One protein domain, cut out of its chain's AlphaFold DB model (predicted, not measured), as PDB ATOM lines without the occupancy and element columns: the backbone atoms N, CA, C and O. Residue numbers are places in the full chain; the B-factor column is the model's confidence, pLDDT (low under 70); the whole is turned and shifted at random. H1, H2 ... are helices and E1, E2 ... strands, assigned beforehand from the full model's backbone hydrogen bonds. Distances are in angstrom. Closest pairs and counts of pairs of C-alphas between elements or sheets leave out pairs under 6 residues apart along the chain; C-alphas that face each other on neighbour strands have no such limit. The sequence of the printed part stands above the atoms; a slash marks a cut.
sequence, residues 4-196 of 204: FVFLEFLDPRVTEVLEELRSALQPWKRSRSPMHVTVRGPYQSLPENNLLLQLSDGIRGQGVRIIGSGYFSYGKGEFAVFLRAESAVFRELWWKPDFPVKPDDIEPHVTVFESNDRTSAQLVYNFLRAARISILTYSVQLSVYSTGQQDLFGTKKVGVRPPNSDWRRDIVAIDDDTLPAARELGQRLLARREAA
ATOM      1  N   PHE A   4     -19.847 -14.547 -18.418       95.19
ATOM      2  CA  PHE A   4     -20.684 -14.308 -17.253       95.19
ATOM      3  C   PHE A   4     -22.138 -14.581 -17.619       95.19
ATOM      4  O   PHE A   4     -22.528 -14.452 -18.779       95.19
ATOM      5  N   VAL A   5     -22.943 -14.945 -16.627       95.88
ATOM      6  CA  VAL A   5     -24.397 -15.021 -16.773       95.88
ATOM      7  C   VAL A   5     -25.004 -13.870 -16.000       95.88
ATOM      8  O   VAL A   5     -24.735 -13.687 -14.807       95.88
ATOM      9  N   PHE A   6     -25.816 -13.098 -16.700       96.31
ATOM     10  CA  PHE A   6     -26.554 -11.973 -16.163       96.31
ATOM     11  C   PHE A   6     -28.017 -12.358 -16.002       96.31
ATOM     12  O   PHE A   6     -28.572 -13.061 -16.843       96.31
ATOM     13  N   LEU A   7     -28.631 -11.881 -14.924       96.31
ATOM     14  CA  LEU A   7     -30.074 -11.763 -14.809       96.31
ATOM     15  C   LEU A   7     -30.442 -10.332 -15.217       96.31
ATOM     16  O   LEU A   7     -30.022  -9.377 -14.566       96.31
ATOM     17  N   GLU A   8     -31.166 -10.197 -16.323       95.19
ATOM     18  CA  GLU A   8     -31.593  -8.926 -16.915       95.19
ATOM     19  C   GLU A   8     -33.078  -8.674 -16.655       95.19
ATOM     20  O   GLU A   8     -33.870  -9.615 -16.570       95.19
ATOM     21  N   PHE A   9     -33.452  -7.399 -16.585       93.75
ATOM     22  CA  PHE A   9     -34.836  -6.955 -16.422       93.75
ATOM     23  C   PHE A   9     -35.499  -6.739 -17.788       93.75
ATOM     24  O   PHE A   9     -34.864  -6.248 -18.720       93.75
ATOM     25  N   LEU A  10     -36.769  -7.121 -17.908       92.06
ATOM     26  CA  LEU A  10     -37.541  -7.060 -19.151       92.06
ATOM     27  C   LEU A  10     -38.632  -5.990 -19.149       92.06
ATOM     28  O   LEU A  10     -39.044  -5.575 -20.230       92.06
ATOM     29  N   ASP A  11     -39.127  -5.571 -17.981       92.81
ATOM     30  CA  ASP A  11     -40.119  -4.495 -17.912       92.81
ATOM     31  C   ASP A  11     -39.441  -3.153 -18.238       92.81
ATOM     32  O   ASP A  11     -38.506  -2.764 -17.525       92.81
ATOM     33  N   PRO A  12     -39.905  -2.434 -19.281       94.00
ATOM     34  CA  PRO A  12     -39.296  -1.182 -19.711       94.00
ATOM     35  C   PRO A  12     -39.199  -0.138 -18.600       94.00
ATOM     36  O   PRO A  12     -38.192   0.551 -18.505       94.00
ATOM     37  N   ARG A  13     -40.188  -0.065 -17.702       95.62
ATOM     38  CA  ARG A  13     -40.210   0.918 -16.607       95.62
ATOM     39  C   ARG A  13     -39.102   0.630 -15.601       95.62
ATOM     40  O   ARG A  13     -38.471   1.550 -15.089       95.62
ATOM     41  N   VAL A  14     -38.854  -0.653 -15.322       96.62
ATOM     42  CA  VAL A  14     -37.756  -1.084 -14.447       96.62
ATOM     43  C   VAL A  14     -36.417  -0.738 -15.089       96.62
ATOM     44  O   VAL A  14     -35.559  -0.145 -14.433       96.62
ATOM     45  N   THR A  15     -36.231  -1.086 -16.365       95.75
ATOM     46  CA  THR A  15     -34.977  -0.800 -17.073       95.75
ATOM     47  C   THR A  15     -34.729   0.696 -17.205       95.75
ATOM     48  O   THR A  15     -33.627   1.136 -16.896       95.75
ATOM     49  N   GLU A  16     -35.740   1.483 -17.574       96.12
ATOM     50  CA  GLU A  16     -35.638   2.934 -17.749       96.12
ATOM     51  C   GLU A  16     -35.235   3.619 -16.447       96.12
ATOM     52  O   GLU A  16     -34.253   4.353 -16.435       96.12
ATOM     53  N   VAL A  17     -35.904   3.321 -15.326       97.38
ATOM     54  CA  VAL A  17     -35.561   3.929 -14.030       97.38
ATOM     55  C   VAL A  17     -34.135   3.587 -13.603       97.38
ATOM     56  O   VAL A  17     -33.398   4.461 -13.145       97.38
ATOM     57  N   LEU A  18     -33.707   2.333 -13.769       97.75
ATOM     58  CA  LEU A  18     -32.354   1.912 -13.405       97.75
ATOM     59  C   LEU A  18     -31.283   2.528 -14.324       97.75
ATOM     60  O   LEU A  18     -30.214   2.928 -13.853       97.75
ATOM     61  N   GLU A  19     -31.551   2.619 -15.627       97.12
ATOM     62  CA  GLU A  19     -30.645   3.230 -16.602       97.12
ATOM     63  C   GLU A  19     -30.555   4.746 -16.446       97.12
ATOM     64  O   GLU A  19     -29.454   5.301 -16.524       97.12
ATOM     65  N   GLU A  20     -31.682   5.407 -16.190       97.06
ATOM     66  CA  GLU A  20     -31.752   6.836 -15.918       97.06
ATOM     67  C   GLU A  20     -31.009   7.165 -14.628       97.06
ATOM     68  O   GLU A  20     -30.174   8.064 -14.635       97.06
ATOM     69  N   LEU A  21     -31.213   6.394 -13.555       97.94
ATOM     70  CA  LEU A  21     -30.483   6.564 -12.301       97.94
ATOM     71  C   LEU A  21     -28.965   6.433 -12.503       97.94
ATOM     72  O   LEU A  21     -28.205   7.300 -12.068       97.94
ATOM     73  N   ARG A  22     -28.511   5.382 -13.203       97.75
ATOM     74  CA  ARG A  22     -27.088   5.174 -13.531       97.75
ATOM     75  C   ARG A  22     -26.524   6.339 -14.350       97.75
ATOM     76  O   ARG A  22     -25.443   6.842 -14.051       97.75
ATOM     77  N   SER A  23     -27.258   6.784 -15.367       97.12
ATOM     78  CA  SER A  23     -26.833   7.880 -16.249       97.12
ATOM     79  C   SER A  23     -26.835   9.230 -15.530       97.12
ATOM     80  O   SER A  23     -25.949  10.049 -15.758       97.12
ATOM     81  N   ALA A  24     -27.792   9.450 -14.629       98.06
ATOM     82  CA  ALA A  24     -27.896  10.644 -13.803       98.06
ATOM     83  C   ALA A  24     -26.726  10.751 -12.823       98.06
ATOM     84  O   ALA A  24     -26.140  11.821 -12.707       98.06
ATOM     85  N   LEU A  25     -26.349   9.648 -12.168       98.12
ATOM     86  CA  LEU A  25     -25.233   9.608 -11.216       98.12
ATOM     87  C   LEU A  25     -23.858   9.636 -11.894       98.12
ATOM     88  O   LEU A  25     -22.883  10.083 -11.285       98.12
ATOM     89  N   GLN A  26     -23.762   9.157 -13.137       96.62
ATOM     90  CA  GLN A  26     -22.496   9.032 -13.853       96.62
ATOM     91  C   GLN A  26     -22.565   9.539 -15.310       96.62
ATOM     92  O   GLN A  26     -22.256   8.789 -16.240       96.62
ATOM     93  N   PRO A  27     -22.885  10.828 -15.544       96.56
ATOM     94  CA  PRO A  27     -23.173  11.363 -16.882       96.56
ATOM     95  C   PRO A  27     -21.994  11.300 -17.867       96.56
ATOM     96  O   PRO A  27     -22.188  11.363 -19.077       96.56
ATOM     97  N   TRP A  28     -20.760  11.146 -17.378       94.75
ATOM     98  CA  TRP A  28     -19.560  11.005 -18.212       94.75
ATOM     99  C   TRP A  28     -19.273   9.572 -18.672       94.75
ATOM    100  O   TRP A  28     -18.342   9.365 -19.454       94.75
ATOM    101  N   LYS A  29     -19.992   8.562 -18.162       92.00
ATOM    102  CA  LYS A  29     -19.764   7.153 -18.505       92.00
ATOM    103  C   LYS A  29     -21.007   6.577 -19.164       92.00
ATOM    104  O   LYS A  29     -22.017   6.330 -18.515       92.00
ATOM    105  N   ARG A  30     -20.902   6.265 -20.456       85.38
ATOM    106  CA  ARG A  30     -21.914   5.465 -21.149       85.38
ATOM    107  C   ARG A  30     -21.607   3.987 -20.944       85.38
ATOM    108  O   ARG A  30     -20.593   3.499 -21.437       85.38
ATOM    109  N   SER A  31     -22.473   3.275 -20.229       82.06
ATOM    110  CA  SER A  31     -22.391   1.814 -20.187       82.06
ATOM    111  C   SER A  31     -23.011   1.216 -21.449       82.06
ATOM    112  O   SER A  31     -24.060   1.668 -21.907       82.06
ATOM    113  N   ARG A  32     -22.355   0.197 -22.011       80.69
ATOM    114  CA  ARG A  32     -22.886  -0.621 -23.115       80.69
ATOM    115  C   ARG A  32     -23.590  -1.883 -22.614       80.69
ATOM    116  O   ARG A  32     -24.225  -2.572 -23.405       80.69
ATOM    117  N   SER A  33     -23.476  -2.195 -21.322       84.50
ATOM    118  CA  SER A  33     -24.168  -3.333 -20.731       84.50
ATOM    119  C   SER A  33     -25.587  -2.937 -20.301       84.50
ATOM    120  O   SER A  33     -25.767  -1.855 -19.714       84.50
ATOM    121  N   PRO A  34     -26.578  -3.827 -20.494       90.69
ATOM    122  CA  PRO A  34     -27.905  -3.634 -19.915       90.69
ATOM    123  C   PRO A  34     -27.818  -3.562 -18.385       90.69
ATOM    124  O   PRO A  34     -26.793  -3.926 -17.794       90.69
ATOM    125  N   MET A  35     -28.874  -3.086 -17.729       95.38
ATOM    126  CA  MET A  35     -28.997  -3.211 -16.274       95.38
ATOM    127  C   MET A  35     -29.216  -4.676 -15.906       95.38
ATOM    128  O   MET A  35     -30.081  -5.345 -16.466       95.38
ATOM    129  N   HIS A  36     -28.391  -5.184 -14.993       97.25
ATOM    130  CA  HIS A  36     -28.352  -6.604 -14.687       97.25
ATOM    131  C   HIS A  36     -27.857  -6.879 -13.269       97.25
ATOM    132  O   HIS A  36     -27.214  -6.036 -12.643       97.25
ATOM    133  N   VAL A  37     -28.102  -8.108 -12.821       97.69
ATOM    134  CA  VAL A  37     -27.394  -8.751 -11.713       97.69
ATOM    135  C   VAL A  37     -26.451  -9.794 -12.300       97.69
ATOM    136  O   VAL A  37     -26.885 -10.694 -13.020       97.69
ATOM    137  N   THR A  38     -25.153  -9.718 -12.007       96.25
ATOM    138  CA  THR A  38     -24.228 -10.798 -12.385       96.25
ATOM    139  C   THR A  38     -24.422 -11.973 -11.434       96.25
ATOM    140  O   THR A  38     -24.037 -11.880 -10.270       96.25
ATOM    141  N   VAL A  39     -24.983 -13.079 -11.924       96.12
ATOM    142  CA  VAL A  39     -25.333 -14.248 -11.097       96.12
ATOM    143  C   VAL A  39     -24.337 -15.398 -11.228       96.12
ATOM    144  O   VAL A  39     -24.158 -16.156 -10.277       96.12
ATOM    145  N   ARG A  40     -23.646 -15.518 -12.372       95.88
ATOM    146  CA  ARG A  40     -22.609 -16.543 -12.573       95.88
ATOM    147  C   ARG A  40     -21.396 -16.030 -13.329       95.88
ATOM    148  O   ARG A  40     -21.513 -15.133 -14.162       95.88
ATOM    149  N   GLY A  41     -20.268 -16.684 -13.103       95.00
ATOM    150  CA  GLY A  41     -18.998 -16.427 -13.771       95.00
ATOM    151  C   GLY A  41     -17.927 -15.937 -12.794       95.00
ATOM    152  O   GLY A  41     -18.249 -15.680 -11.638       95.00
ATOM    153  N   PRO A  42     -16.677 -15.807 -13.258       95.44
ATOM    154  CA  PRO A  42     -16.259 -15.988 -14.645       95.44
ATOM    155  C   PRO A  42     -16.197 -17.467 -15.060       95.44
ATOM    156  O   PRO A  42     -15.728 -18.323 -14.316       95.44
ATOM    157  N   TYR A  43     -16.632 -17.763 -16.283       95.12
ATOM    158  CA  TYR A  43     -16.376 -19.037 -16.957       95.12
ATOM    159  C   TYR A  43     -15.211 -18.906 -17.937       95.12
ATOM    160  O   TYR A  43     -15.071 -17.883 -18.609       95.12
ATOM    161  N   GLN A  44     -14.420 -19.974 -18.066       93.25
ATOM    162  CA  GLN A  44     -13.340 -20.070 -19.056       93.25
ATOM    163  C   GLN A  44     -13.842 -20.450 -20.459       93.25
ATOM    164  O   GLN A  44     -13.193 -20.132 -21.453       93.25
ATOM    165  N   SER A  45     -14.998 -21.107 -20.535       92.94
ATOM    166  CA  SER A  45     -15.706 -21.488 -21.759       92.94
ATOM    167  C   SER A  45     -17.166 -21.038 -21.682       92.94
ATOM    168  O   SER A  45     -17.641 -20.621 -20.625       92.94
ATOM    169  N   LEU A  46     -17.895 -21.085 -22.799       91.38
ATOM    170  CA  LEU A  46     -19.324 -20.784 -22.765       91.38
ATOM    171  C   LEU A  46     -20.049 -21.776 -21.836       91.38
ATOM    172  O   LEU A  46     -19.847 -22.983 -21.981       91.38
ATOM    173  N   PRO A  47     -20.900 -21.295 -20.912       91.81
ATOM    174  CA  PRO A  47     -21.722 -22.173 -20.090       91.81
ATOM    175  C   PRO A  47     -22.630 -23.060 -20.948       91.81
ATOM    176  O   PRO A  47     -23.143 -22.632 -21.986       91.81
ATOM    177  N   GLU A  48     -22.847 -24.296 -20.497       92.94
ATOM    178  CA  GLU A  48     -23.669 -25.270 -21.211       92.94
ATOM    179  C   GLU A  48     -25.109 -24.778 -21.390       92.94
ATOM    180  O   GLU A  48     -25.777 -24.373 -20.438       92.94
ATOM    181  N   ASN A  49     -25.622 -24.863 -22.619       89.75
ATOM    182  CA  ASN A  49     -26.949 -24.343 -22.942       89.75
ATOM    183  C   ASN A  49     -28.073 -25.049 -22.162       89.75
ATOM    184  O   ASN A  49     -29.022 -24.395 -21.741       89.75
ATOM    185  N   ASN A  50     -27.957 -26.360 -21.929       92.19
ATOM    186  CA  ASN A  50     -28.964 -27.122 -21.184       92.19
ATOM    187  C   ASN A  50     -29.064 -26.660 -19.727       92.19
ATOM    188  O   ASN A  50     -30.169 -26.461 -19.229       92.19
ATOM    189  N   LEU A  51     -27.921 -26.413 -19.078       92.38
ATOM    190  CA  LEU A  51     -27.874 -25.828 -17.741       92.38
ATOM    191  C   LEU A  51     -28.562 -24.457 -17.725       92.38
ATOM    192  O   LEU A  51     -29.395 -24.192 -16.865       92.38
ATOM    193  N   LEU A  52     -28.246 -23.587 -18.688       92.25
ATOM    194  CA  LEU A  52     -28.842 -22.251 -18.748       92.25
ATOM    195  C   LEU A  52     -30.357 -22.287 -18.967       92.25
ATOM    196  O   LEU A  52     -31.065 -21.483 -18.369       92.25
ATOM    197  N   LEU A  53     -30.859 -23.206 -19.796       91.69
ATOM    198  CA  LEU A  53     -32.298 -23.392 -20.001       91.69
ATOM    199  C   LEU A  53     -32.991 -23.858 -18.714       91.69
ATOM    200  O   LEU A  53     -34.008 -23.281 -18.346       91.69
ATOM    201  N   GLN A  54     -32.408 -24.822 -17.996       92.75
ATOM    202  CA  GLN A  54     -32.934 -25.289 -16.706       92.75
ATOM    203  C   GLN A  54     -32.998 -24.156 -15.675       92.75
ATOM    204  O   GLN A  54     -34.036 -23.946 -15.050       92.75
ATOM    205  N   LEU A  55     -31.916 -23.381 -15.534       94.12
ATOM    206  CA  LEU A  55     -31.891 -22.218 -14.644       94.12
ATOM    207  C   LEU A  55     -32.915 -21.163 -15.083       94.12
ATOM    208  O   LEU A  55     -33.632 -20.617 -14.250       94.12
ATOM    209  N   SER A  56     -33.023 -20.899 -16.388       92.06
ATOM    210  CA  SER A  56     -33.983 -19.938 -16.940       92.06
ATOM    211  C   SER A  56     -35.440 -20.353 -16.711       92.06
ATOM    212  O   SER A  56     -36.301 -19.484 -16.583       92.06
ATOM    213  N   ASP A  57     -35.740 -21.649 -16.673       89.62
ATOM    214  CA  ASP A  57     -37.067 -22.130 -16.290       89.62
ATOM    215  C   ASP A  57     -37.302 -21.969 -14.778       89.62
ATOM    216  O   ASP A  57     -38.391 -21.552 -14.380       89.62
ATOM    217  N   GLY A  58     -36.278 -22.199 -13.945       89.38
ATOM    218  CA  GLY A  58     -36.347 -22.032 -12.486       89.38
ATOM    219  C   GLY A  58     -36.600 -20.591 -12.020       89.38
ATOM    220  O   GLY A  58     -37.288 -20.374 -11.023       89.38
ATOM    221  N   ILE A  59     -36.125 -19.588 -12.771       90.69
ATOM    222  CA  ILE A  59     -36.391 -18.176 -12.443       90.69
ATOM    223  C   ILE A  59     -37.797 -17.702 -12.818       90.69
ATOM    224  O   ILE A  59     -38.202 -16.605 -12.429       90.69
ATOM    225  N   ARG A  60     -38.561 -18.487 -13.586       83.88
ATOM    226  CA  ARG A  60     -39.839 -18.025 -14.131       83.88
ATOM    227  C   ARG A  60     -40.835 -17.729 -13.012       83.88
ATOM    228  O   ARG A  60     -41.141 -18.575 -12.178       83.88
ATOM    229  N   GLY A  61     -41.384 -16.516 -13.034       82.88
ATOM    230  CA  GLY A  61     -42.360 -16.064 -12.044       82.88
ATOM    231  C   GLY A  61     -41.764 -15.800 -10.660       82.88
ATOM    232  O   GLY A  61     -42.511 -15.399  -9.767       82.88
ATOM    233  N   GLN A  62     -40.453 -15.976 -10.466       89.81
ATOM    234  CA  GLN A  62     -39.776 -15.593  -9.233       89.81
ATOM    235  C   GLN A  62     -39.636 -14.072  -9.191       89.81
ATOM    236  O   GLN A  62     -39.188 -13.448 -10.149       89.81
ATOM    237  N   GLY A  63     -40.060 -13.470  -8.080       92.88
ATOM    238  CA  GLY A  63     -39.925 -12.032  -7.876       92.88
ATOM    239  C   GLY A  63     -38.503 -11.678  -7.467       92.88
ATOM    240  O   GLY A  63     -37.915 -12.347  -6.612       92.88
ATOM    241  N   VAL A  64     -37.974 -10.611  -8.049       96.75
ATOM    242  CA  VAL A  64     -36.743  -9.949  -7.627       96.75
ATOM    243  C   VAL A  64     -37.119  -8.598  -7.045       96.75
ATOM    244  O   VAL A  64     -37.704  -7.752  -7.725       96.75
ATOM    245  N   ARG A  65     -36.788  -8.398  -5.770       98.00
ATOM    246  CA  ARG A  65     -36.947  -7.117  -5.090       98.00
ATOM    247  C   ARG A  65     -35.628  -6.359  -5.140       98.00
ATOM    248  O   ARG A  65     -34.618  -6.880  -4.689       98.00
ATOM    249  N   ILE A  66     -35.635  -5.138  -5.653       98.31
ATOM    250  CA  ILE A  66     -34.489  -4.231  -5.608       98.31
ATOM    251  C   ILE A  66     -34.766  -3.206  -4.515       98.31
ATOM    252  O   ILE A  66     -35.694  -2.405  -4.639       98.31
ATOM    253  N   ILE A  67     -34.001  -3.271  -3.430       96.88
ATOM    254  CA  ILE A  67     -34.197  -2.423  -2.253       96.88
ATOM    255  C   ILE A  67     -32.885  -2.227  -1.502       96.88
ATOM    256  O   ILE A  67     -32.091  -3.149  -1.355       96.88
ATOM    257  N   GLY A  68     -32.675  -1.021  -0.979       96.56
ATOM    258  CA  GLY A  68     -31.462  -0.686  -0.244       96.56
ATOM    259  C   GLY A  68     -30.230  -0.585  -1.142       96.56
ATOM    260  O   GLY A  68     -30.243  -0.907  -2.332       96.56
ATOM    261  N   SER A  69     -29.141  -0.104  -0.553       97.69
ATOM    262  CA  SER A  69     -27.897   0.168  -1.262       97.69
ATOM    263  C   SER A  69     -26.696  -0.417  -0.533       97.69
ATOM    264  O   SER A  69     -26.724  -0.680   0.674       97.69
ATOM    265  N   GLY A  70     -25.622  -0.610  -1.283       97.19
ATOM    266  CA  GLY A  70     -24.320  -0.989  -0.765       97.19
ATOM    267  C   GLY A  70     -23.213  -0.398  -1.621       97.19
ATOM    268  O   GLY A  70     -23.458   0.189  -2.679       97.19
ATOM    269  N   TYR A  71     -21.985  -0.531  -1.141       96.31
ATOM    270  CA  TYR A  71     -20.805  -0.281  -1.949       96.31
ATOM    271  C   TYR A  71     -19.675  -1.205  -1.493       96.31
ATOM    272  O   TYR A  71     -19.599  -1.562  -0.317       96.31
ATOM    273  N   PHE A  72     -18.794  -1.582  -2.413       94.38
ATOM    274  CA  PHE A  72     -17.573  -2.326  -2.098       94.38
ATOM    275  C   PHE A  72     -16.394  -1.756  -2.883       94.38
ATOM    276  O   PHE A  72     -16.563  -1.088  -3.905       94.38
ATOM    277  N   SER A  73     -15.186  -2.019  -2.391       93.69
ATOM    278  CA  SER A  73     -13.951  -1.775  -3.133       93.69
ATOM    279  C   SER A  73     -13.512  -3.036  -3.864       93.69
ATOM    280  O   SER A  73     -13.554  -4.121  -3.284       93.69
ATOM    281  N   TYR A  74     -13.024  -2.893  -5.088       87.50
ATOM    282  CA  TYR A  74     -12.431  -3.967  -5.874       87.50
ATOM    283  C   TYR A  74     -11.143  -3.477  -6.544       87.50
ATOM    284  O   TYR A  74     -10.929  -2.279  -6.739       87.50
ATOM    285  N   GLY A  75     -10.235  -4.408  -6.841       81.31
ATOM    286  CA  GLY A  75      -8.958  -4.081  -7.476       81.31
ATOM    287  C   GLY A  75      -8.107  -3.074  -6.688       81.31
ATOM    288  O   GLY A  75      -8.136  -3.011  -5.458       81.31
ATOM    289  N   LYS A  76      -7.307  -2.278  -7.407       83.12
ATOM    290  CA  LYS A  76      -6.396  -1.275  -6.829       83.12
ATOM    291  C   LYS A  76      -7.097   0.076  -6.639       83.12
ATOM    292  O   LYS A  76      -6.714   1.065  -7.258       83.12
ATOM    293  N   GLY A  77      -8.100   0.111  -5.761       87.44
ATOM    294  CA  GLY A  77      -8.767   1.354  -5.349       87.44
ATOM    295  C   GLY A  77      -9.970   1.759  -6.200       87.44
ATOM    296  O   GLY A  77     -10.305   2.939  -6.245       87.44
ATOM    297  N   GLU A  78     -10.619   0.806  -6.867       94.50
ATOM    298  CA  GLU A  78     -11.898   1.032  -7.540       94.50
ATOM    299  C   GLU A  78     -13.047   0.736  -6.572       94.50
ATOM    300  O   GLU A  78     -12.943  -0.116  -5.688       94.50
ATOM    301  N   PHE A  79     -14.143   1.471  -6.711       96.81
ATOM    302  CA  PHE A  79     -15.318   1.384  -5.857       96.81
ATOM    303  C   PHE A  79     -16.562   1.260  -6.725       96.81
ATOM    304  O   PHE A  79     -16.751   2.055  -7.646       96.81
ATOM    305  N   ALA A  80     -17.422   0.299  -6.397       96.88
ATOM    306  CA  ALA A  80     -18.732   0.124  -7.013       96.88
ATOM    307  C   ALA A  80     -19.807   0.442  -5.981       96.88
ATOM    308  O   ALA A  80     -19.730  -0.022  -4.844       96.88
ATOM    309  N   VAL A  81     -20.814   1.209  -6.389       98.31
ATOM    310  CA  VAL A  81     -22.026   1.470  -5.612       98.31
ATOM    311  C   VAL A  81     -23.202   0.837  -6.342       98.31
ATOM    312  O   VAL A  81     -23.332   0.942  -7.567       98.31
ATOM    313  N   PHE A  82     -24.058   0.164  -5.585       98.44
ATOM    314  CA  PHE A  82     -25.088  -0.702  -6.134       98.44
ATOM    315  C   PHE A  82     -26.387  -0.649  -5.332       98.44
ATOM    316  O   PHE A  82     -26.409  -0.261  -4.161       98.44
ATOM    317  N   LEU A  83     -27.465  -1.090  -5.977       98.56
ATOM    318  CA  LEU A  83     -28.730  -1.435  -5.333       98.56
ATOM    319  C   LEU A  83     -28.763  -2.943  -5.071       98.56
ATOM    320  O   LEU A  83     -28.348  -3.721  -5.935       98.56
ATOM    321  N   ARG A  84     -29.233  -3.369  -3.894       98.12
ATOM    322  CA  ARG A  84     -29.304  -4.804  -3.569       98.12
ATOM    323  C   ARG A  84     -30.485  -5.441  -4.280       98.12
ATOM    324  O   ARG A  84     -31.558  -4.848  -4.341       98.12
ATOM    325  N   ALA A  85     -30.278  -6.645  -4.795       98.12
ATOM    326  CA  ALA A  85     -31.314  -7.469  -5.388       98.12
ATOM    327  C   ALA A  85     -31.564  -8.683  -4.487       98.12
ATOM    328  O   ALA A  85     -30.661  -9.455  -4.177       98.12
ATOM    329  N   GLU A  86     -32.811  -8.865  -4.081       97.06
ATOM    330  CA  GLU A  86     -33.237  -9.896  -3.148       97.06
ATOM    331  C   GLU A  86     -34.230 -10.834  -3.828       97.06
ATOM    332  O   GLU A  86     -35.244 -10.414  -4.388       97.06
ATOM    333  N   SER A  87     -33.925 -12.128  -3.784       95.56
ATOM    334  CA  SER A  87     -34.799 -13.203  -4.243       95.56
ATOM    335  C   SER A  87     -34.236 -14.540  -3.777       95.56
ATOM    336  O   SER A  87     -33.019 -14.736  -3.780       95.56
ATOM    337  N   ALA A  88     -35.108 -15.487  -3.430       92.44
ATOM    338  CA  ALA A  88     -34.684 -16.845  -3.094       92.44
ATOM    339  C   ALA A  88     -33.967 -17.531  -4.272       92.44
ATOM    340  O   ALA A  88     -33.069 -18.342  -4.055       92.44
ATOM    341  N   VAL A  89     -34.309 -17.141  -5.506       92.56
ATOM    342  CA  VAL A  89     -33.753 -17.725  -6.731       92.56
ATOM    343  C   VAL A  89     -32.246 -17.520  -6.861       92.56
ATOM    344  O   VAL A  89     -31.556 -18.318  -7.493       92.56
ATOM    345  N   PHE A  90     -31.697 -16.474  -6.236       95.25
ATOM    346  CA  PHE A  90     -30.270 -16.199  -6.341       95.25
ATOM    347  C   PHE A  90     -29.414 -17.305  -5.731       95.25
ATOM    348  O   PHE A  90     -28.328 -17.532  -6.242       95.25
ATOM    349  N   ARG A  91     -29.896 -18.043  -4.723       91.94
ATOM    350  CA  ARG A  91     -29.139 -19.162  -4.136       91.94
ATOM    351  C   ARG A  91     -28.855 -20.274  -5.144       91.94
ATOM    352  O   ARG A  91     -27.768 -20.839  -5.134       91.94
ATOM    353  N   GLU A  92     -29.811 -20.563  -6.020       90.25
ATOM    354  CA  GLU A  92     -29.675 -21.588  -7.063       90.25
ATOM    355  C   GLU A  92     -28.864 -21.077  -8.257       90.25
ATOM    356  O   GLU A  92     -28.087 -21.811  -8.872       90.25
ATOM    357  N   LEU A  93     -29.018 -19.789  -8.579       93.44
ATOM    358  CA  LEU A  93     -28.277 -19.167  -9.666       93.44
ATOM    359  C   LEU A  93     -26.812 -18.928  -9.309       93.44
ATOM    360  O   LEU A  93     -25.989 -18.974 -10.217       93.44
ATOM    361  N   TRP A  94     -26.480 -18.658  -8.045       95.25
ATOM    362  CA  TRP A  94     -25.176 -18.119  -7.668       95.25
ATOM    363  C   TRP A  94     -24.040 -19.101  -7.927       95.25
ATOM    364  O   TRP A  94     -23.936 -20.164  -7.319       95.25
ATOM    365  N   TRP A  95     -23.130 -18.707  -8.811       94.62
ATOM    366  CA  TRP A  95     -21.869 -19.408  -9.011       94.62
ATOM    367  C   TRP A  95     -20.787 -18.408  -9.390       94.62
ATOM    368  O   TRP A  95     -20.621 -18.065 -10.562       94.62
ATOM    369  N   LYS A  96     -20.067 -17.925  -8.379       93.19
ATOM    370  CA  LYS A  96     -18.949 -16.994  -8.529       93.19
ATOM    371  C   LYS A  96     -17.680 -17.594  -7.929       93.19
ATOM    372  O   LYS A  96     -17.438 -17.416  -6.737       93.19
ATOM    373  N   PRO A  97     -16.896 -18.373  -8.697       90.88
ATOM    374  CA  PRO A  97     -15.704 -19.039  -8.168       90.88
ATOM    375  C   PRO A  97     -14.612 -18.052  -7.723       90.88
ATOM    376  O   PRO A  97     -13.782 -18.393  -6.887       90.88
ATOM    377  N   ASP A  98     -14.621 -16.834  -8.260       87.44
ATOM    378  CA  ASP A  98     -13.755 -15.715  -7.883       87.44
ATOM    379  C   ASP A  98     -14.231 -14.967  -6.626       87.44
ATOM    380  O   ASP A  98     -13.481 -14.173  -6.060       87.44
ATOM    381  N   PHE A  99     -15.452 -15.243  -6.164       83.81
ATOM    382  CA  PHE A  99     -16.028 -14.684  -4.945       83.81
ATOM    383  C   PHE A  99     -16.719 -15.785  -4.119       83.81
ATOM    384  O   PHE A  99     -17.953 -15.834  -4.040       83.81
ATOM    385  N   PRO A 100     -15.939 -16.716  -3.533       79.94
ATOM    386  CA  PRO A 100     -16.488 -17.836  -2.786       79.94
ATOM    387  C   PRO A 100     -17.095 -17.341  -1.471       79.94
ATOM    388  O   PRO A 100     -16.391 -16.943  -0.545       79.94
ATOM    389  N   VAL A 101     -18.419 -17.396  -1.392       85.25
ATOM    390  CA  VAL A 101     -19.205 -17.042  -0.207       85.25
ATOM    391  C   VAL A 101     -20.159 -18.178   0.138       85.25
ATOM    392  O   VAL A 101     -20.489 -19.005  -0.718       85.25
ATOM    393  N   LYS A 102     -20.603 -18.244   1.397       82.69
ATOM    394  CA  LYS A 102     -21.660 -19.187   1.773       82.69
ATOM    395  C   LYS A 102     -22.965 -18.786   1.072       82.69
ATOM    396  O   LYS A 102     -23.148 -17.606   0.781       82.69
ATOM    397  N   PRO A 103     -23.900 -19.724   0.840       76.75
ATOM    398  CA  PRO A 103     -25.172 -19.412   0.186       76.75
ATOM    399  C   PRO A 103     -25.983 -18.288   0.850       76.75
ATOM    400  O   PRO A 103     -26.726 -17.597   0.162       76.75
ATOM    401  N   ASP A 104     -25.840 -18.096   2.164       80.44
ATOM    402  CA  ASP A 104     -26.521 -17.029   2.911       80.44
ATOM    403  C   ASP A 104     -25.761 -15.691   2.914       80.44
ATOM    404  O   ASP A 104     -26.323 -14.674   3.309       80.44
ATOM    405  N   ASP A 105     -24.520 -15.682   2.421       87.69
ATOM    406  CA  ASP A 105     -23.644 -14.505   2.349       87.69
ATOM    407  C   ASP A 105     -23.550 -13.942   0.913       87.69
ATOM    408  O   ASP A 105     -22.719 -13.076   0.630       87.69
ATOM    409  N   ILE A 106     -24.363 -14.446  -0.026       92.69
ATOM    410  CA  ILE A 106     -24.399 -13.915  -1.394       92.69
ATOM    411  C   ILE A 106     -24.919 -12.476  -1.391       92.69
ATOM    412  O   ILE A 106     -25.873 -12.143  -0.689       92.69
ATOM    413  N   GLU A 107     -24.337 -11.629  -2.240       93.25
ATOM    414  CA  GLU A 107     -24.766 -10.236  -2.399       93.25
ATOM    415  C   GLU A 107     -25.147  -9.971  -3.862       93.25
ATOM    416  O   GLU A 107     -24.358  -9.403  -4.621       93.25
ATOM    417  N   PRO A 108     -26.335 -10.415  -4.316       96.88
ATOM    418  CA  PRO A 108     -26.840 -10.078  -5.636       96.88
ATOM    419  C   PRO A 108     -27.151  -8.583  -5.681       96.88
ATOM    420  O   PRO A 108     -27.788  -8.026  -4.786       96.88
ATOM    421  N   HIS A 109     -26.675  -7.910  -6.720       97.75
ATOM    422  CA  HIS A 109     -26.772  -6.464  -6.809       97.75
ATOM    423  C   HIS A 109     -26.791  -5.962  -8.248       97.75
ATOM    424  O   HIS A 109     -26.329  -6.636  -9.169       97.75
ATOM    425  N   VAL A 110     -27.303  -4.743  -8.404       98.06
ATOM    426  CA  VAL A 110     -27.307  -3.974  -9.644       98.06
ATOM    427  C   VAL A 110     -26.375  -2.778  -9.466       98.06
ATOM    428  O   VAL A 110     -26.680  -1.855  -8.708       98.06
ATOM    429  N   THR A 111     -25.231  -2.785 -10.149       97.50
ATOM    430  CA  THR A 111     -24.265  -1.677 -10.092       97.50
ATOM    431  C   THR A 111     -24.806  -0.453 -10.822       97.50
ATOM    432  O   THR A 111     -25.180  -0.531 -11.993       97.50
ATOM    433  N   VAL A 112     -24.817   0.692 -10.138       97.69
ATOM    434  CA  VAL A 112     -25.332   1.967 -10.672       97.69
ATOM    435  C   VAL A 112     -24.269   3.058 -10.745       97.69
ATOM    436  O   VAL A 112     -24.485   4.063 -11.415       97.69
ATOM    437  N   PHE A 113     -23.120   2.877 -10.090       97.62
ATOM    438  CA  PHE A 113     -22.023   3.839 -10.122       97.62
ATOM    439  C   PHE A 113     -20.676   3.164  -9.855       97.62
ATOM    440  O   PHE A 113     -20.578   2.282  -9.004       97.62
ATOM    441  N   GLU A 114     -19.629   3.614 -10.545       96.31
ATOM    442  CA  GLU A 114     -18.252   3.145 -10.367       96.31
ATOM    443  C   GLU A 114     -17.263   4.318 -10.399       96.31
ATOM    444  O   GLU A 114     -17.332   5.185 -11.281       96.31
ATOM    445  N   SER A 115     -16.302   4.333  -9.474       95.31
ATOM    446  CA  SER A 115     -15.286   5.387  -9.372       95.31
ATOM    447  C   SER A 115     -14.001   4.889  -8.714       95.31
ATOM    448  O   SER A 115     -14.025   3.967  -7.911       95.31
ATOM    449  N   ASN A 116     -12.880   5.547  -9.003       94.69
ATOM    450  CA  ASN A 116     -11.620   5.396  -8.267       94.69
ATOM    451  C   ASN A 116     -11.471   6.416  -7.116       94.69
ATOM    452  O   ASN A 116     -10.484   6.397  -6.385       94.69
ATOM    453  N   ASP A 117     -12.442   7.318  -6.939       95.00
ATOM    454  CA  ASP A 117     -12.517   8.236  -5.800       95.00
ATOM    455  C   ASP A 117     -13.499   7.697  -4.756       95.00
ATOM    456  O   ASP A 117     -14.722   7.761  -4.935       95.00
ATOM    457  N   ARG A 118     -12.952   7.231  -3.626       96.12
ATOM    458  CA  ARG A 118     -13.724   6.751  -2.471       96.12
ATOM    459  C   ARG A 118     -14.747   7.776  -1.989       96.12
ATOM    460  O   ARG A 118     -15.846   7.398  -1.596       96.12
ATOM    461  N   THR A 119     -14.397   9.061  -2.014       96.88
ATOM    462  CA  THR A 119     -15.285  10.134  -1.541       96.88
ATOM    463  C   THR A 119     -16.521  10.221  -2.422       96.88
ATOM    464  O   THR A 119     -17.640  10.249  -1.919       96.88
ATOM    465  N   SER A 120     -16.325  10.200  -3.742       97.75
ATOM    466  CA  SER A 120     -17.418  10.185  -4.713       97.75
ATOM    467  C   SER A 120     -18.313   8.954  -4.540       97.75
ATOM    468  O   SER A 120     -19.532   9.095  -4.486       97.75
ATOM    469  N   ALA A 121     -17.729   7.761  -4.373       98.12
ATOM    470  CA  ALA A 121     -18.499   6.543  -4.120       98.12
ATOM    471  C   ALA A 121     -19.320   6.629  -2.819       98.12
ATOM    472  O   ALA A 121     -20.498   6.281  -2.809       98.12
ATOM    473  N   GLN A 122     -18.740   7.167  -1.743       98.19
ATOM    474  CA  GLN A 122     -19.443   7.357  -0.473       98.19
ATOM    475  C   GLN A 122     -20.612   8.346  -0.596       98.19
ATOM    476  O   GLN A 122     -21.666   8.117  -0.004       98.19
ATOM    477  N   LEU A 123     -20.448   9.430  -1.366       98.50
ATOM    478  CA  LEU A 123     -21.522  10.392  -1.627       98.50
ATOM    479  C   LEU A 123     -22.695   9.732  -2.357       98.50
ATOM    480  O   LEU A 123     -23.836   9.894  -1.928       98.50
ATOM    481  N   VAL A 124     -22.420   8.946  -3.403       98.62
ATOM    482  CA  VAL A 124     -23.467   8.208  -4.130       98.62
ATOM    483  C   VAL A 124     -24.130   7.164  -3.235       98.62
ATOM    484  O   VAL A 124     -25.355   7.071  -3.214       98.62
ATOM    485  N   TYR A 125     -23.358   6.412  -2.451       98.56
ATOM    486  CA  TYR A 125     -23.912   5.440  -1.509       98.56
ATOM    487  C   TYR A 125     -24.853   6.099  -0.491       98.56
ATOM    488  O   TYR A 125     -25.972   5.625  -0.292       98.56
ATOM    489  N   ASN A 126     -24.430   7.211   0.120       98.44
ATOM    490  CA  ASN A 126     -25.245   7.944   1.089       98.44
ATOM    491  C   ASN A 126     -26.526   8.495   0.449       98.44
ATOM    492  O   ASN A 126     -27.588   8.412   1.061       98.44
ATOM    493  N   PHE A 127     -26.436   9.007  -0.783       98.56
ATOM    494  CA  PHE A 127     -27.594   9.435  -1.563       98.56
ATOM    495  C   PHE A 127     -28.581   8.280  -1.781       98.56
ATOM    496  O   PHE A 127     -29.741   8.389  -1.395       98.56
ATOM    497  N   LEU A 128     -28.119   7.140  -2.305       98.19
ATOM    498  CA  LEU A 128     -28.978   5.978  -2.561       98.19
ATOM    499  C   LEU A 128     -29.562   5.373  -1.283       98.19
ATOM    500  O   LEU A 128     -30.649   4.814  -1.314       98.19
ATOM    501  N   ARG A 129     -28.842   5.463  -0.158       97.12
ATOM    502  CA  ARG A 129     -29.333   5.006   1.147       97.12
ATOM    503  C   ARG A 129     -30.478   5.879   1.666       97.12
ATOM    504  O   ARG A 129     -31.344   5.370   2.373       97.12
ATOM    505  N   ALA A 130     -30.449   7.177   1.371       97.06
ATOM    506  CA  ALA A 130     -31.513   8.110   1.728       97.06
ATOM    507  C   ALA A 130     -32.692   8.051   0.741       97.06
ATOM    508  O   ALA A 130     -33.830   8.276   1.147       97.06
ATOM    509  N   ALA A 131     -32.424   7.726  -0.526       95.25
ATOM    510  CA  ALA A 131     -33.438   7.572  -1.560       95.25
ATOM    511  C   ALA A 131     -34.356   6.372  -1.274       95.25
ATOM    512  O   ALA A 131     -33.897   5.262  -0.991       95.25
ATOM    513  N   ARG A 132     -35.670   6.570  -1.392       92.94
ATOM    514  CA  ARG A 132     -36.662   5.501  -1.200       92.94
ATOM    515  C   ARG A 132     -36.922   4.770  -2.511       92.94
ATOM    516  O   ARG A 132     -37.971   4.913  -3.126       92.94
ATOM    517  N   ILE A 133     -35.947   3.973  -2.939       96.75
ATOM    518  CA  ILE A 133     -36.066   3.140  -4.140       96.75
ATOM    519  C   ILE A 133     -36.525   1.738  -3.731       96.75
ATOM    520  O   ILE A 133     -35.843   1.045  -2.973       96.75
ATOM    521  N   SER A 134     -37.674   1.313  -4.253       97.38
ATOM    522  CA  SER A 134     -38.224  -0.029  -4.072       97.38
ATOM    523  C   SER A 134     -38.832  -0.523  -5.381       97.38
ATOM    524  O   SER A 134     -39.886  -0.059  -5.812       97.38
ATOM    525  N   ILE A 135     -38.192  -1.508  -6.003       98.12
ATOM    526  CA  ILE A 135     -38.675  -2.130  -7.239       98.12
ATOM    527  C   ILE A 135     -38.973  -3.601  -6.961       98.12
ATOM    528  O   ILE A 135     -38.182  -4.286  -6.318       98.12
ATOM    529  N   LEU A 136     -40.098  -4.104  -7.455       97.38
ATOM    530  CA  LEU A 136     -40.416  -5.529  -7.488       97.38
ATOM    531  C   LEU A 136     -40.675  -5.921  -8.936       97.38
ATOM    532  O   LEU A 136     -41.592  -5.392  -9.556       97.38
ATOM    533  N   THR A 137     -39.887  -6.849  -9.467       95.25
ATOM    534  CA  THR A 137     -40.009  -7.301 -10.856       95.25
ATOM    535  C   THR A 137     -40.021  -8.818 -10.948       95.25
ATOM    536  O   THR A 137     -39.274  -9.509 -10.260       95.25
ATOM    537  N   TYR A 138     -40.905  -9.332 -11.790       93.69
ATOM    538  CA  TYR A 138     -41.030 -10.732 -12.177       93.69
ATOM    539  C   TYR A 138     -40.589 -10.944 -13.626       93.69
ATOM    540  O   TYR A 138     -40.343 -12.076 -14.048       93.69
ATOM    541  N   SER A 139     -40.496  -9.857 -14.395       91.62
ATOM    542  CA  SER A 139     -40.089  -9.858 -15.794       91.62
ATOM    543  C   SER A 139     -38.565  -9.867 -15.877       91.62
ATOM    544  O   SER A 139     -37.929  -8.832 -16.055       91.62
ATOM    545  N   VAL A 140     -37.970 -11.050 -15.725       92.88
ATOM    546  CA  VAL A 140     -36.515 -11.251 -15.760       92.88
ATOM    547  C   VAL A 140     -36.121 -12.345 -16.750       92.88
ATOM    548  O   VAL A 140     -36.899 -13.258 -17.025       92.88
ATOM    549  N   GLN A 141     -34.903 -12.270 -17.281       93.06
ATOM    550  CA  GLN A 141     -34.325 -13.305 -18.145       93.06
ATOM    551  C   GLN A 141     -32.850 -13.542 -17.829       93.06
ATOM    552  O   GLN A 141     -32.179 -12.663 -17.292       93.06
ATOM    553  N   LEU A 142     -32.327 -14.702 -18.232       94.94
ATOM    554  CA  LEU A 142     -30.885 -14.929 -18.252       94.94
ATOM    555  C   LEU A 142     -30.286 -14.539 -19.605       94.94
ATOM    556  O   LEU A 142     -30.858 -14.794 -20.669       94.94
ATOM    557  N   SER A 143     -29.086 -13.975 -19.566       93.81
ATOM    558  CA  SER A 143     -28.267 -13.733 -20.747       93.81
ATOM    559  C   SER A 143     -26.810 -14.102 -20.483       93.81
ATOM    560  O   SER A 143     -26.344 -14.118 -19.342       93.81
ATOM    561  N   VAL A 144     -26.081 -14.431 -21.548       93.62
ATOM    562  CA  VAL A 144     -24.639 -14.667 -21.490       93.62
ATOM    563  C   VAL A 144     -23.911 -13.417 -21.958       93.62
ATOM    564  O   VAL A 144     -24.152 -12.905 -23.057       93.62
ATOM    565  N   TYR A 145     -22.992 -12.958 -21.120       91.81
ATOM    566  CA  TYR A 145     -22.064 -11.877 -21.390       91.81
ATOM    567  C   TYR A 145     -20.654 -12.430 -21.618       91.81
ATOM    568  O   TYR A 145     -20.189 -13.268 -20.854       91.81
ATOM    569  N   SER A 146     -19.958 -11.940 -22.643       89.31
ATOM    570  CA  SER A 146     -18.577 -12.323 -22.958       89.31
ATOM    571  C   SER A 146     -17.679 -11.086 -22.941       89.31
ATOM    572  O   SER A 146     -17.910 -10.136 -23.695       89.31
ATOM    573  N   THR A 147     -16.631 -11.087 -22.114       85.19
ATOM    574  CA  THR A 147     -15.688  -9.957 -22.019       85.19
ATOM    575  C   THR A 147     -15.018  -9.694 -23.362       85.19
ATOM    576  O   THR A 147     -14.520 -10.629 -23.972       85.19
ATOM    577  N   GLY A 148     -14.932  -8.448 -23.822       72.75
ATOM    578  CA  GLY A 148     -14.219  -8.106 -25.064       72.75
ATOM    579  C   GLY A 148     -14.983  -8.382 -26.366       72.75
ATOM    580  O   GLY A 148     -14.585  -7.877 -27.407       72.75
ATOM    581  N   GLN A 149     -16.113  -9.099 -26.330       57.75
ATOM    582  CA  GLN A 149     -17.031  -9.222 -27.477       57.75
ATOM    583  C   GLN A 149     -18.021  -8.038 -27.567       57.75
ATOM    584  O   GLN A 149     -18.778  -7.906 -28.529       57.75
ATOM    585  N   GLN A 150     -18.012  -7.163 -26.554       47.06
ATOM    586  CA  GLN A 150     -19.039  -6.151 -26.309       47.06
ATOM    587  C   GLN A 150     -18.847  -4.801 -27.012       47.06
ATOM    588  O   GLN A 150     -19.501  -3.831 -26.634       47.06
ATOM    589  N   ASP A 151     -18.046  -4.732 -28.072       49.91
ATOM    590  CA  ASP A 151     -18.040  -3.533 -28.917       49.91
ATOM    591  C   ASP A 151     -19.044  -3.588 -30.077       49.91
ATOM    592  O   ASP A 151     -19.290  -2.548 -30.679       49.91
ATOM    593  N   LEU A 152     -19.687  -4.738 -30.363       44.28
ATOM    594  CA  LEU A 152     -20.527  -4.873 -31.570       44.28
ATOM    595  C   LEU A 152     -21.932  -5.502 -31.399       44.28
ATOM    596  O   LEU A 152     -22.818  -5.110 -32.154       44.28
ATOM    597  N   PHE A 153     -22.189  -6.431 -30.456       49.69
ATOM    598  CA  PHE A 153     -23.439  -7.241 -30.494       49.69
ATOM    599  C   PHE A 153     -24.209  -7.459 -29.168       49.69
ATOM    600  O   PHE A 153     -25.245  -8.120 -29.180       49.69
ATOM    601  N   GLY A 154     -23.766  -6.906 -28.030       64.94
ATOM    602  CA  GLY A 154     -24.503  -6.998 -26.753       64.94
ATOM    603  C   GLY A 154     -24.438  -8.370 -26.051       64.94
ATOM    604  O   GLY A 154     -23.434  -9.075 -26.153       64.94
ATOM    605  N   THR A 155     -25.468  -8.717 -25.268       73.88
ATOM    606  CA  THR A 155     -25.605 -10.005 -24.552       73.88
ATOM    607  C   THR A 155     -26.416 -11.021 -25.368       73.88
ATOM    608  O   THR A 155     -27.306 -10.657 -26.139       73.88
ATOM    609  N   LYS A 156     -26.135 -12.324 -25.204       81.69
ATOM    610  CA  LYS A 156     -26.910 -13.402 -25.847       81.69
ATOM    611  C   LYS A 156     -28.003 -13.903 -24.902       81.69
ATOM    612  O   LYS A 156     -27.690 -14.521 -23.886       81.69
ATOM    613  N   LYS A 157     -29.272 -13.674 -25.248       83.75
ATOM    614  CA  LYS A 157     -30.436 -14.120 -24.460       83.75
ATOM    615  C   LYS A 157     -30.532 -15.649 -24.409       83.75
ATOM    616  O   LYS A 157     -30.280 -16.321 -25.411       83.75
ATOM    617  N   VAL A 158     -30.942 -16.186 -23.262       79.12
ATOM    618  CA  VAL A 158     -31.211 -17.615 -23.062       79.12
ATOM    619  C   VAL A 158     -32.718 -17.854 -23.157       79.12
ATOM    620  O   VAL A 158     -33.483 -17.233 -22.432       79.12
ATOM    621  N   GLY A 159     -33.148 -18.758 -24.044       65.38
ATOM    622  CA  GLY A 159     -34.506 -19.321 -24.017       65.38
ATOM    623  C   GLY A 159     -35.657 -18.312 -24.124       65.38
ATOM    624  O   GLY A 159     -36.575 -18.373 -23.312       65.38
ATOM    625  N   VAL A 160     -35.632 -17.405 -25.114       60.31
ATOM    626  CA  VAL A 160     -36.654 -16.351 -25.281       60.31
ATOM    627  C   VAL A 160     -38.059 -16.957 -25.366       60.31
ATOM    628  O   VAL A 160     -38.470 -17.490 -26.395       60.31
ATOM    629  N   ARG A 161     -38.811 -16.844 -24.273       59.66
ATOM    630  CA  ARG A 161     -40.259 -17.034 -24.227       59.66
ATOM    631  C   ARG A 161     -40.863 -15.810 -23.547       59.66
ATOM    632  O   ARG A 161     -40.275 -15.329 -22.578       59.66
ATOM    633  N   PRO A 162     -41.986 -15.278 -24.055       57.06
ATOM    634  CA  PRO A 162     -42.623 -14.125 -23.442       57.06
ATOM    635  C   PRO A 162     -42.968 -14.437 -21.977       57.06
ATOM    636  O   PRO A 162     -43.322 -15.582 -21.670       57.06
ATOM    637  N   PRO A 163     -42.833 -13.462 -21.061       56.78
ATOM    638  CA  PRO A 163     -43.271 -13.640 -19.684       56.78
ATOM    639  C   PRO A 163     -44.744 -14.063 -19.681       56.78
ATOM    640  O   PRO A 163     -45.554 -13.502 -20.417       56.78
ATOM    641  N   ASN A 164     -45.078 -15.085 -18.887       53.41
ATOM    642  CA  ASN A 164     -46.463 -15.524 -18.711       53.41
ATOM    643  C   ASN A 164     -47.281 -14.319 -18.218       53.41
ATOM    644  O   ASN A 164     -47.020 -13.807 -17.131       53.41
ATOM    645  N   SER A 165     -48.240 -13.869 -19.025       52.56
ATOM    646  CA  SER A 165     -48.948 -12.588 -18.891       52.56
ATOM    647  C   SER A 165     -49.882 -12.476 -17.682       52.56
ATOM    648  O   SER A 165     -50.444 -11.411 -17.442       52.56
ATOM    649  N   ASP A 166     -50.073 -13.543 -16.908       59.09
ATOM    650  CA  ASP A 166     -51.409 -13.748 -16.348       59.09
ATOM    651  C   ASP A 166     -51.621 -13.447 -14.866       59.09
ATOM    652  O   ASP A 166     -52.730 -13.665 -14.398       59.09
ATOM    653  N   TRP A 167     -50.667 -12.902 -14.094       62.84
ATOM    654  CA  TRP A 167     -51.027 -12.514 -12.708       62.84
ATOM    655  C   TRP A 167     -50.066 -11.619 -11.920       62.84
ATOM    656  O   TRP A 167     -50.506 -10.992 -10.955       62.84
ATOM    657  N   ARG A 168     -48.777 -11.526 -12.267       78.81
ATOM    658  CA  ARG A 168     -47.817 -10.731 -11.480       78.81
ATOM    659  C   ARG A 168     -47.394  -9.485 -12.242       78.81
ATOM    660  O   ARG A 168     -46.932  -9.581 -13.372       78.81
ATOM    661  N   ARG A 169     -47.586  -8.319 -11.623       86.75
ATOM    662  CA  ARG A 169     -47.202  -7.021 -12.187       86.75
ATOM    663  C   ARG A 169     -45.915  -6.539 -11.549       86.75
ATOM    664  O   ARG A 169     -45.754  -6.635 -10.332       86.75
ATOM    665  N   ASP A 170     -45.064  -5.960 -12.376       91.88
ATOM    666  CA  ASP A 170     -43.875  -5.267 -11.911       91.88
ATOM    667  C   ASP A 170     -44.272  -3.912 -11.319       91.88
ATOM    668  O   ASP A 170     -45.140  -3.204 -11.850       91.88
ATOM    669  N   ILE A 171     -43.642  -3.576 -10.199       95.62
ATOM    670  CA  ILE A 171     -43.896  -2.383  -9.398       95.62
ATOM    671  C   ILE A 171     -42.593  -1.599  -9.316       95.62
ATOM    672  O   ILE A 171     -41.572  -2.131  -8.888       95.62
ATOM    673  N   VAL A 172     -42.652  -0.324  -9.682       96.50
ATOM    674  CA  VAL A 172     -41.556   0.626  -9.513       96.50
ATOM    675  C   VAL A 172     -42.052   1.721  -8.581       96.50
ATOM    676  O   VAL A 172     -42.978   2.446  -8.931       96.50
ATOM    677  N   ALA A 173     -41.471   1.798  -7.387       96.69
ATOM    678  CA  ALA A 173     -41.737   2.848  -6.416       96.69
ATOM    679  C   ALA A 173     -40.431   3.598  -6.135       96.69
ATOM    680  O   ALA A 173     -39.465   3.027  -5.625       96.69
ATOM    681  N   ILE A 174     -40.405   4.868  -6.514       96.38
ATOM    682  CA  ILE A 174     -39.293   5.796  -6.327       96.38
ATOM    683  C   ILE A 174     -39.895   7.178  -6.067       96.38
ATOM    684  O   ILE A 174     -40.905   7.514  -6.684       96.38
ATOM    685  N   ASP A 175     -39.319   7.945  -5.143       96.38
ATOM    686  CA  ASP A 175     -39.785   9.309  -4.875       96.38
ATOM    687  C   ASP A 175     -39.516  10.207  -6.101       96.38
ATOM    688  O   ASP A 175     -38.454  10.109  -6.729       96.38
ATOM    689  N   ASP A 176     -40.455  11.103  -6.429       95.62
ATOM    690  CA  ASP A 176     -40.406  11.961  -7.628       95.62
ATOM    691  C   ASP A 176     -39.150  12.856  -7.692       95.62
ATOM    692  O   ASP A 176     -38.696  13.247  -8.771       95.62
ATOM    693  N   ASP A 177     -38.557  13.170  -6.541       97.19
ATOM    694  CA  ASP A 177     -37.351  13.988  -6.402       97.19
ATOM    695  C   ASP A 177     -36.044  13.191  -6.546       97.19
ATOM    696  O   ASP A 177     -34.978  13.786  -6.737       97.19
ATOM    697  N   THR A 178     -36.101  11.854  -6.536       97.56
ATOM    698  CA  THR A 178     -34.901  11.009  -6.542       97.56
ATOM    699  C   THR A 178     -34.098  11.184  -7.831       97.56
ATOM    700  O   THR A 178     -32.887  11.395  -7.780       97.56
ATOM    701  N   LEU A 179     -34.736  11.126  -9.005       98.12
ATOM    702  CA  LEU A 179     -34.030  11.262 -10.288       98.12
ATOM    703  C   LEU A 179     -33.504  12.694 -10.525       98.12
ATOM    704  O   LEU A 179     -32.360  12.834 -10.968       98.12
ATOM    705  N   PRO A 180     -34.253  13.774 -10.225       98.38
ATOM    706  CA  PRO A 180     -33.704  15.132 -10.193       98.38
ATOM    707  C   PRO A 180     -32.482  15.280  -9.274       98.38
ATOM    708  O   PRO A 180     -31.440  15.764  -9.721       98.38
ATOM    709  N   ALA A 181     -32.562  14.798  -8.031       98.50
ATOM    710  CA  ALA A 181     -31.459  14.878  -7.075       98.50
ATOM    711  C   ALA A 181     -30.238  14.046  -7.517       98.50
ATOM    712  O   ALA A 181     -29.095  14.485  -7.368       98.50
ATOM    713  N   ALA A 182     -30.463  12.879  -8.135       98.62
ATOM    714  CA  ALA A 182     -29.401  12.064  -8.721       98.62
ATOM    715  C   ALA A 182     -28.642  12.822  -9.819       98.62
ATOM    716  O   ALA A 182     -27.412  12.773  -9.856       98.62
ATOM    717  N   ARG A 183     -29.357  13.554 -10.689       98.62
ATOM    718  CA  ARG A 183     -28.740  14.374 -11.745       98.62
ATOM    719  C   ARG A 183     -27.899  15.499 -11.157       98.62
ATOM    720  O   ARG A 183     -26.775  15.706 -11.607       98.62
ATOM    721  N   GLU A 184     -28.415  16.210 -10.155       98.56
ATOM    722  CA  GLU A 184     -27.669  17.280  -9.484       98.56
ATOM    723  C   GLU A 184     -26.375  16.741  -8.860       98.56
ATOM    724  O   GLU A 184     -25.288  17.293  -9.072       98.56
ATOM    725  N   LEU A 185     -26.466  15.613  -8.147       98.69
ATOM    726  CA  LEU A 185     -25.299  14.942  -7.586       98.69
ATOM    727  C   LEU A 185     -24.309  14.542  -8.686       98.69
ATOM    728  O   LEU A 185     -23.121  14.837  -8.565       98.69
ATOM    729  N   GLY A 186     -24.779  13.935  -9.777       98.50
ATOM    730  CA  GLY A 186     -23.938  13.563 -10.913       98.50
ATOM    731  C   GLY A 186     -23.188  14.743 -11.528       98.50
ATOM    732  O   GLY A 186     -21.994  14.627 -11.799       98.50
ATOM    733  N   GLN A 187     -23.827  15.907 -11.680       98.50
ATOM    734  CA  GLN A 187     -23.153  17.117 -12.176       98.50
ATOM    735  C   GLN A 187     -22.056  17.603 -11.220       98.50
ATOM    736  O   GLN A 187     -20.953  17.949 -11.649       98.50
ATOM    737  N   ARG A 188     -22.305  17.562  -9.906       98.38
ATOM    738  CA  ARG A 188     -21.286  17.900  -8.898       98.38
ATOM    739  C   ARG A 188     -20.098  16.937  -8.942       98.38
ATOM    740  O   ARG A 188     -18.950  17.365  -8.808       98.38
ATOM    741  N   LEU A 189     -20.359  15.644  -9.139       98.12
ATOM    742  CA  LEU A 189     -19.314  14.628  -9.279       98.12
ATOM    743  C   LEU A 189     -18.513  14.803 -10.577       98.12
ATOM    744  O   LEU A 189     -17.294  14.633 -10.557       98.12
ATOM    745  N   LEU A 190     -19.166  15.199 -11.675       97.25
ATOM    746  CA  LEU A 190     -18.498  15.537 -12.933       97.25
ATOM    747  C   LEU A 190     -17.526  16.705 -12.739       97.25
ATOM    748  O   LEU A 190     -16.341  16.562 -13.038       97.25
ATOM    749  N   ALA A 191     -17.988  17.808 -12.146       96.69
ATOM    750  CA  ALA A 191     -17.144  18.969 -11.867       96.69
ATOM    751  C   ALA A 191     -15.941  18.606 -10.976       96.69
ATOM    752  O   ALA A 191     -14.805  19.001 -11.247       96.69
ATOM    753  N   ARG A 192     -16.159  17.782  -9.939       95.31
ATOM    754  CA  ARG A 192     -15.080  17.266  -9.078       95.31
ATOM    755  C   ARG A 192     -14.065  16.438  -9.869       95.31
ATOM    756  O   ARG A 192     -12.862  16.607  -9.683       95.31
ATOM    757  N   ARG A 193     -14.538  15.546 -10.744       93.81
ATOM    758  CA  ARG A 193     -13.686  14.720 -11.610       93.81
ATOM    759  C   ARG A 193     -12.842  15.580 -12.550       93.81
ATOM    760  O   ARG A 193     -11.683  15.253 -12.779       93.81
ATOM    761  N   GLU A 194     -13.407  16.649 -13.099       94.19
ATOM    762  CA  GLU A 194     -12.698  17.570 -13.993       94.19
ATOM    763  C   GLU A 194     -11.646  18.397 -13.258       94.19
ATOM    764  O   GLU A 194     -10.525  18.503 -13.747       94.19
ATOM    765  N   ALA A 195     -11.956  18.884 -12.055       93.12
ATOM    766  CA  ALA A 195     -11.005  19.610 -11.212       93.12
ATOM    767  C   ALA A 195      -9.810  18.749 -10.757       93.12
ATOM    768  O   ALA A 195      -8.734  19.279 -10.494       93.12
ATOM    769  N   ALA A 196      -9.991  17.427 -10.666       90.19
ATOM    770  CA  ALA A 196      -8.942  16.481 -10.289       90.19
ATOM    771  C   ALA A 196      -8.024  16.067 -11.454       90.19
ATOM    772  O   ALA A 196      -7.017  15.394 -11.220       90.19
TER     773      ALA A 196
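What this domain is: This is residues 4 to 196 of the 204 residues of an uncharacterized protein of Armatimonadetes bacterium Cent15-Ar3 (UniProt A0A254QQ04). A strongly curled sheet of five strands, like part of a barrel, has H1 and H4 on one face, and H5 packs on residues 20 to 25 of H1 at one end of the domain. A small sheet of three strands is crossed with it and only partly face to face, with H2 and H3 over one face of the small sheet. The 193 printed residues hold five named helices and eight named strands, in the order E1 H1 E2 H2 E3 E4 H3 E5 H4 E6 E7 E8 H5, class mixed. The sheets, E5 E4 E3 E6 E8 and E2 E1 E7, are all antiparallel. The whole is compact, radius of gyration of the C-alphas 16.8 A, spanning 51 by 39 by 36 A.

How they stand to each other: In the large sheet, E5 (residues 109 to 115) and E8 (171 to 173) are edge strands; E4 (78 to 86), E3 (64 to 74) and E6 (134 to 137) are inner. Within hydrogen-bond range are N 81 and O 113 of E4 and E5, 2.8 A, N 72 and O 80 of the hairpin E3 and E4, 3.0 A, N 66 and O 135 of E3 and E6, 2.8 A, and N 136 and O 171 of E6 and E8, 2.8 A. H1 (12 to 25) and H4 (118 to 130) make two layers with it, helices on one face of a sheet. H4 is over E4, height 8.2 A; the closest C-alphas are Val 81 and Tyr 125, 6.0 A. H5 (178 to 195) touches H1 with residues 20 to 25 of H1 alone, closest C-alphas Leu 25 and Gly 186, 4.2 A. The small sheet, E2 (36 to 43), E1 (4 to 9) and E7 (140 to 146), forms a sandwich with the large one, two sheets face to face, strands at 57 degrees. N 7 and O 37, 2.8 A, and N 6 and O 143, 2.9 A, pair E1 with E2 and E7. H2 (49 to 58) and H3 (90 to 93) are on the same face of it. Every O i to N i+4 pair is within range in H1, H2, H4 and H5; H3 is too short for one.

Where its parts are: E1 begins at C-alpha 4 (-20.684, -14.308, -17.253); H5, 25.8 A long, ends at C-alpha 195 (-11.005, 19.610, -11.212). E3, 25.1 A, bends by 81 degrees at residue 68; E4 measures 24.4 A.

The domain as a whole: The farthest C-alphas, Asp 166 and Ala 195, are 52.6 A apart. The printed part has no cut. The links H3 to E5 and E7 to E8 are long. Residues 149 to 154 and 159 to 167 have pLDDT under 70.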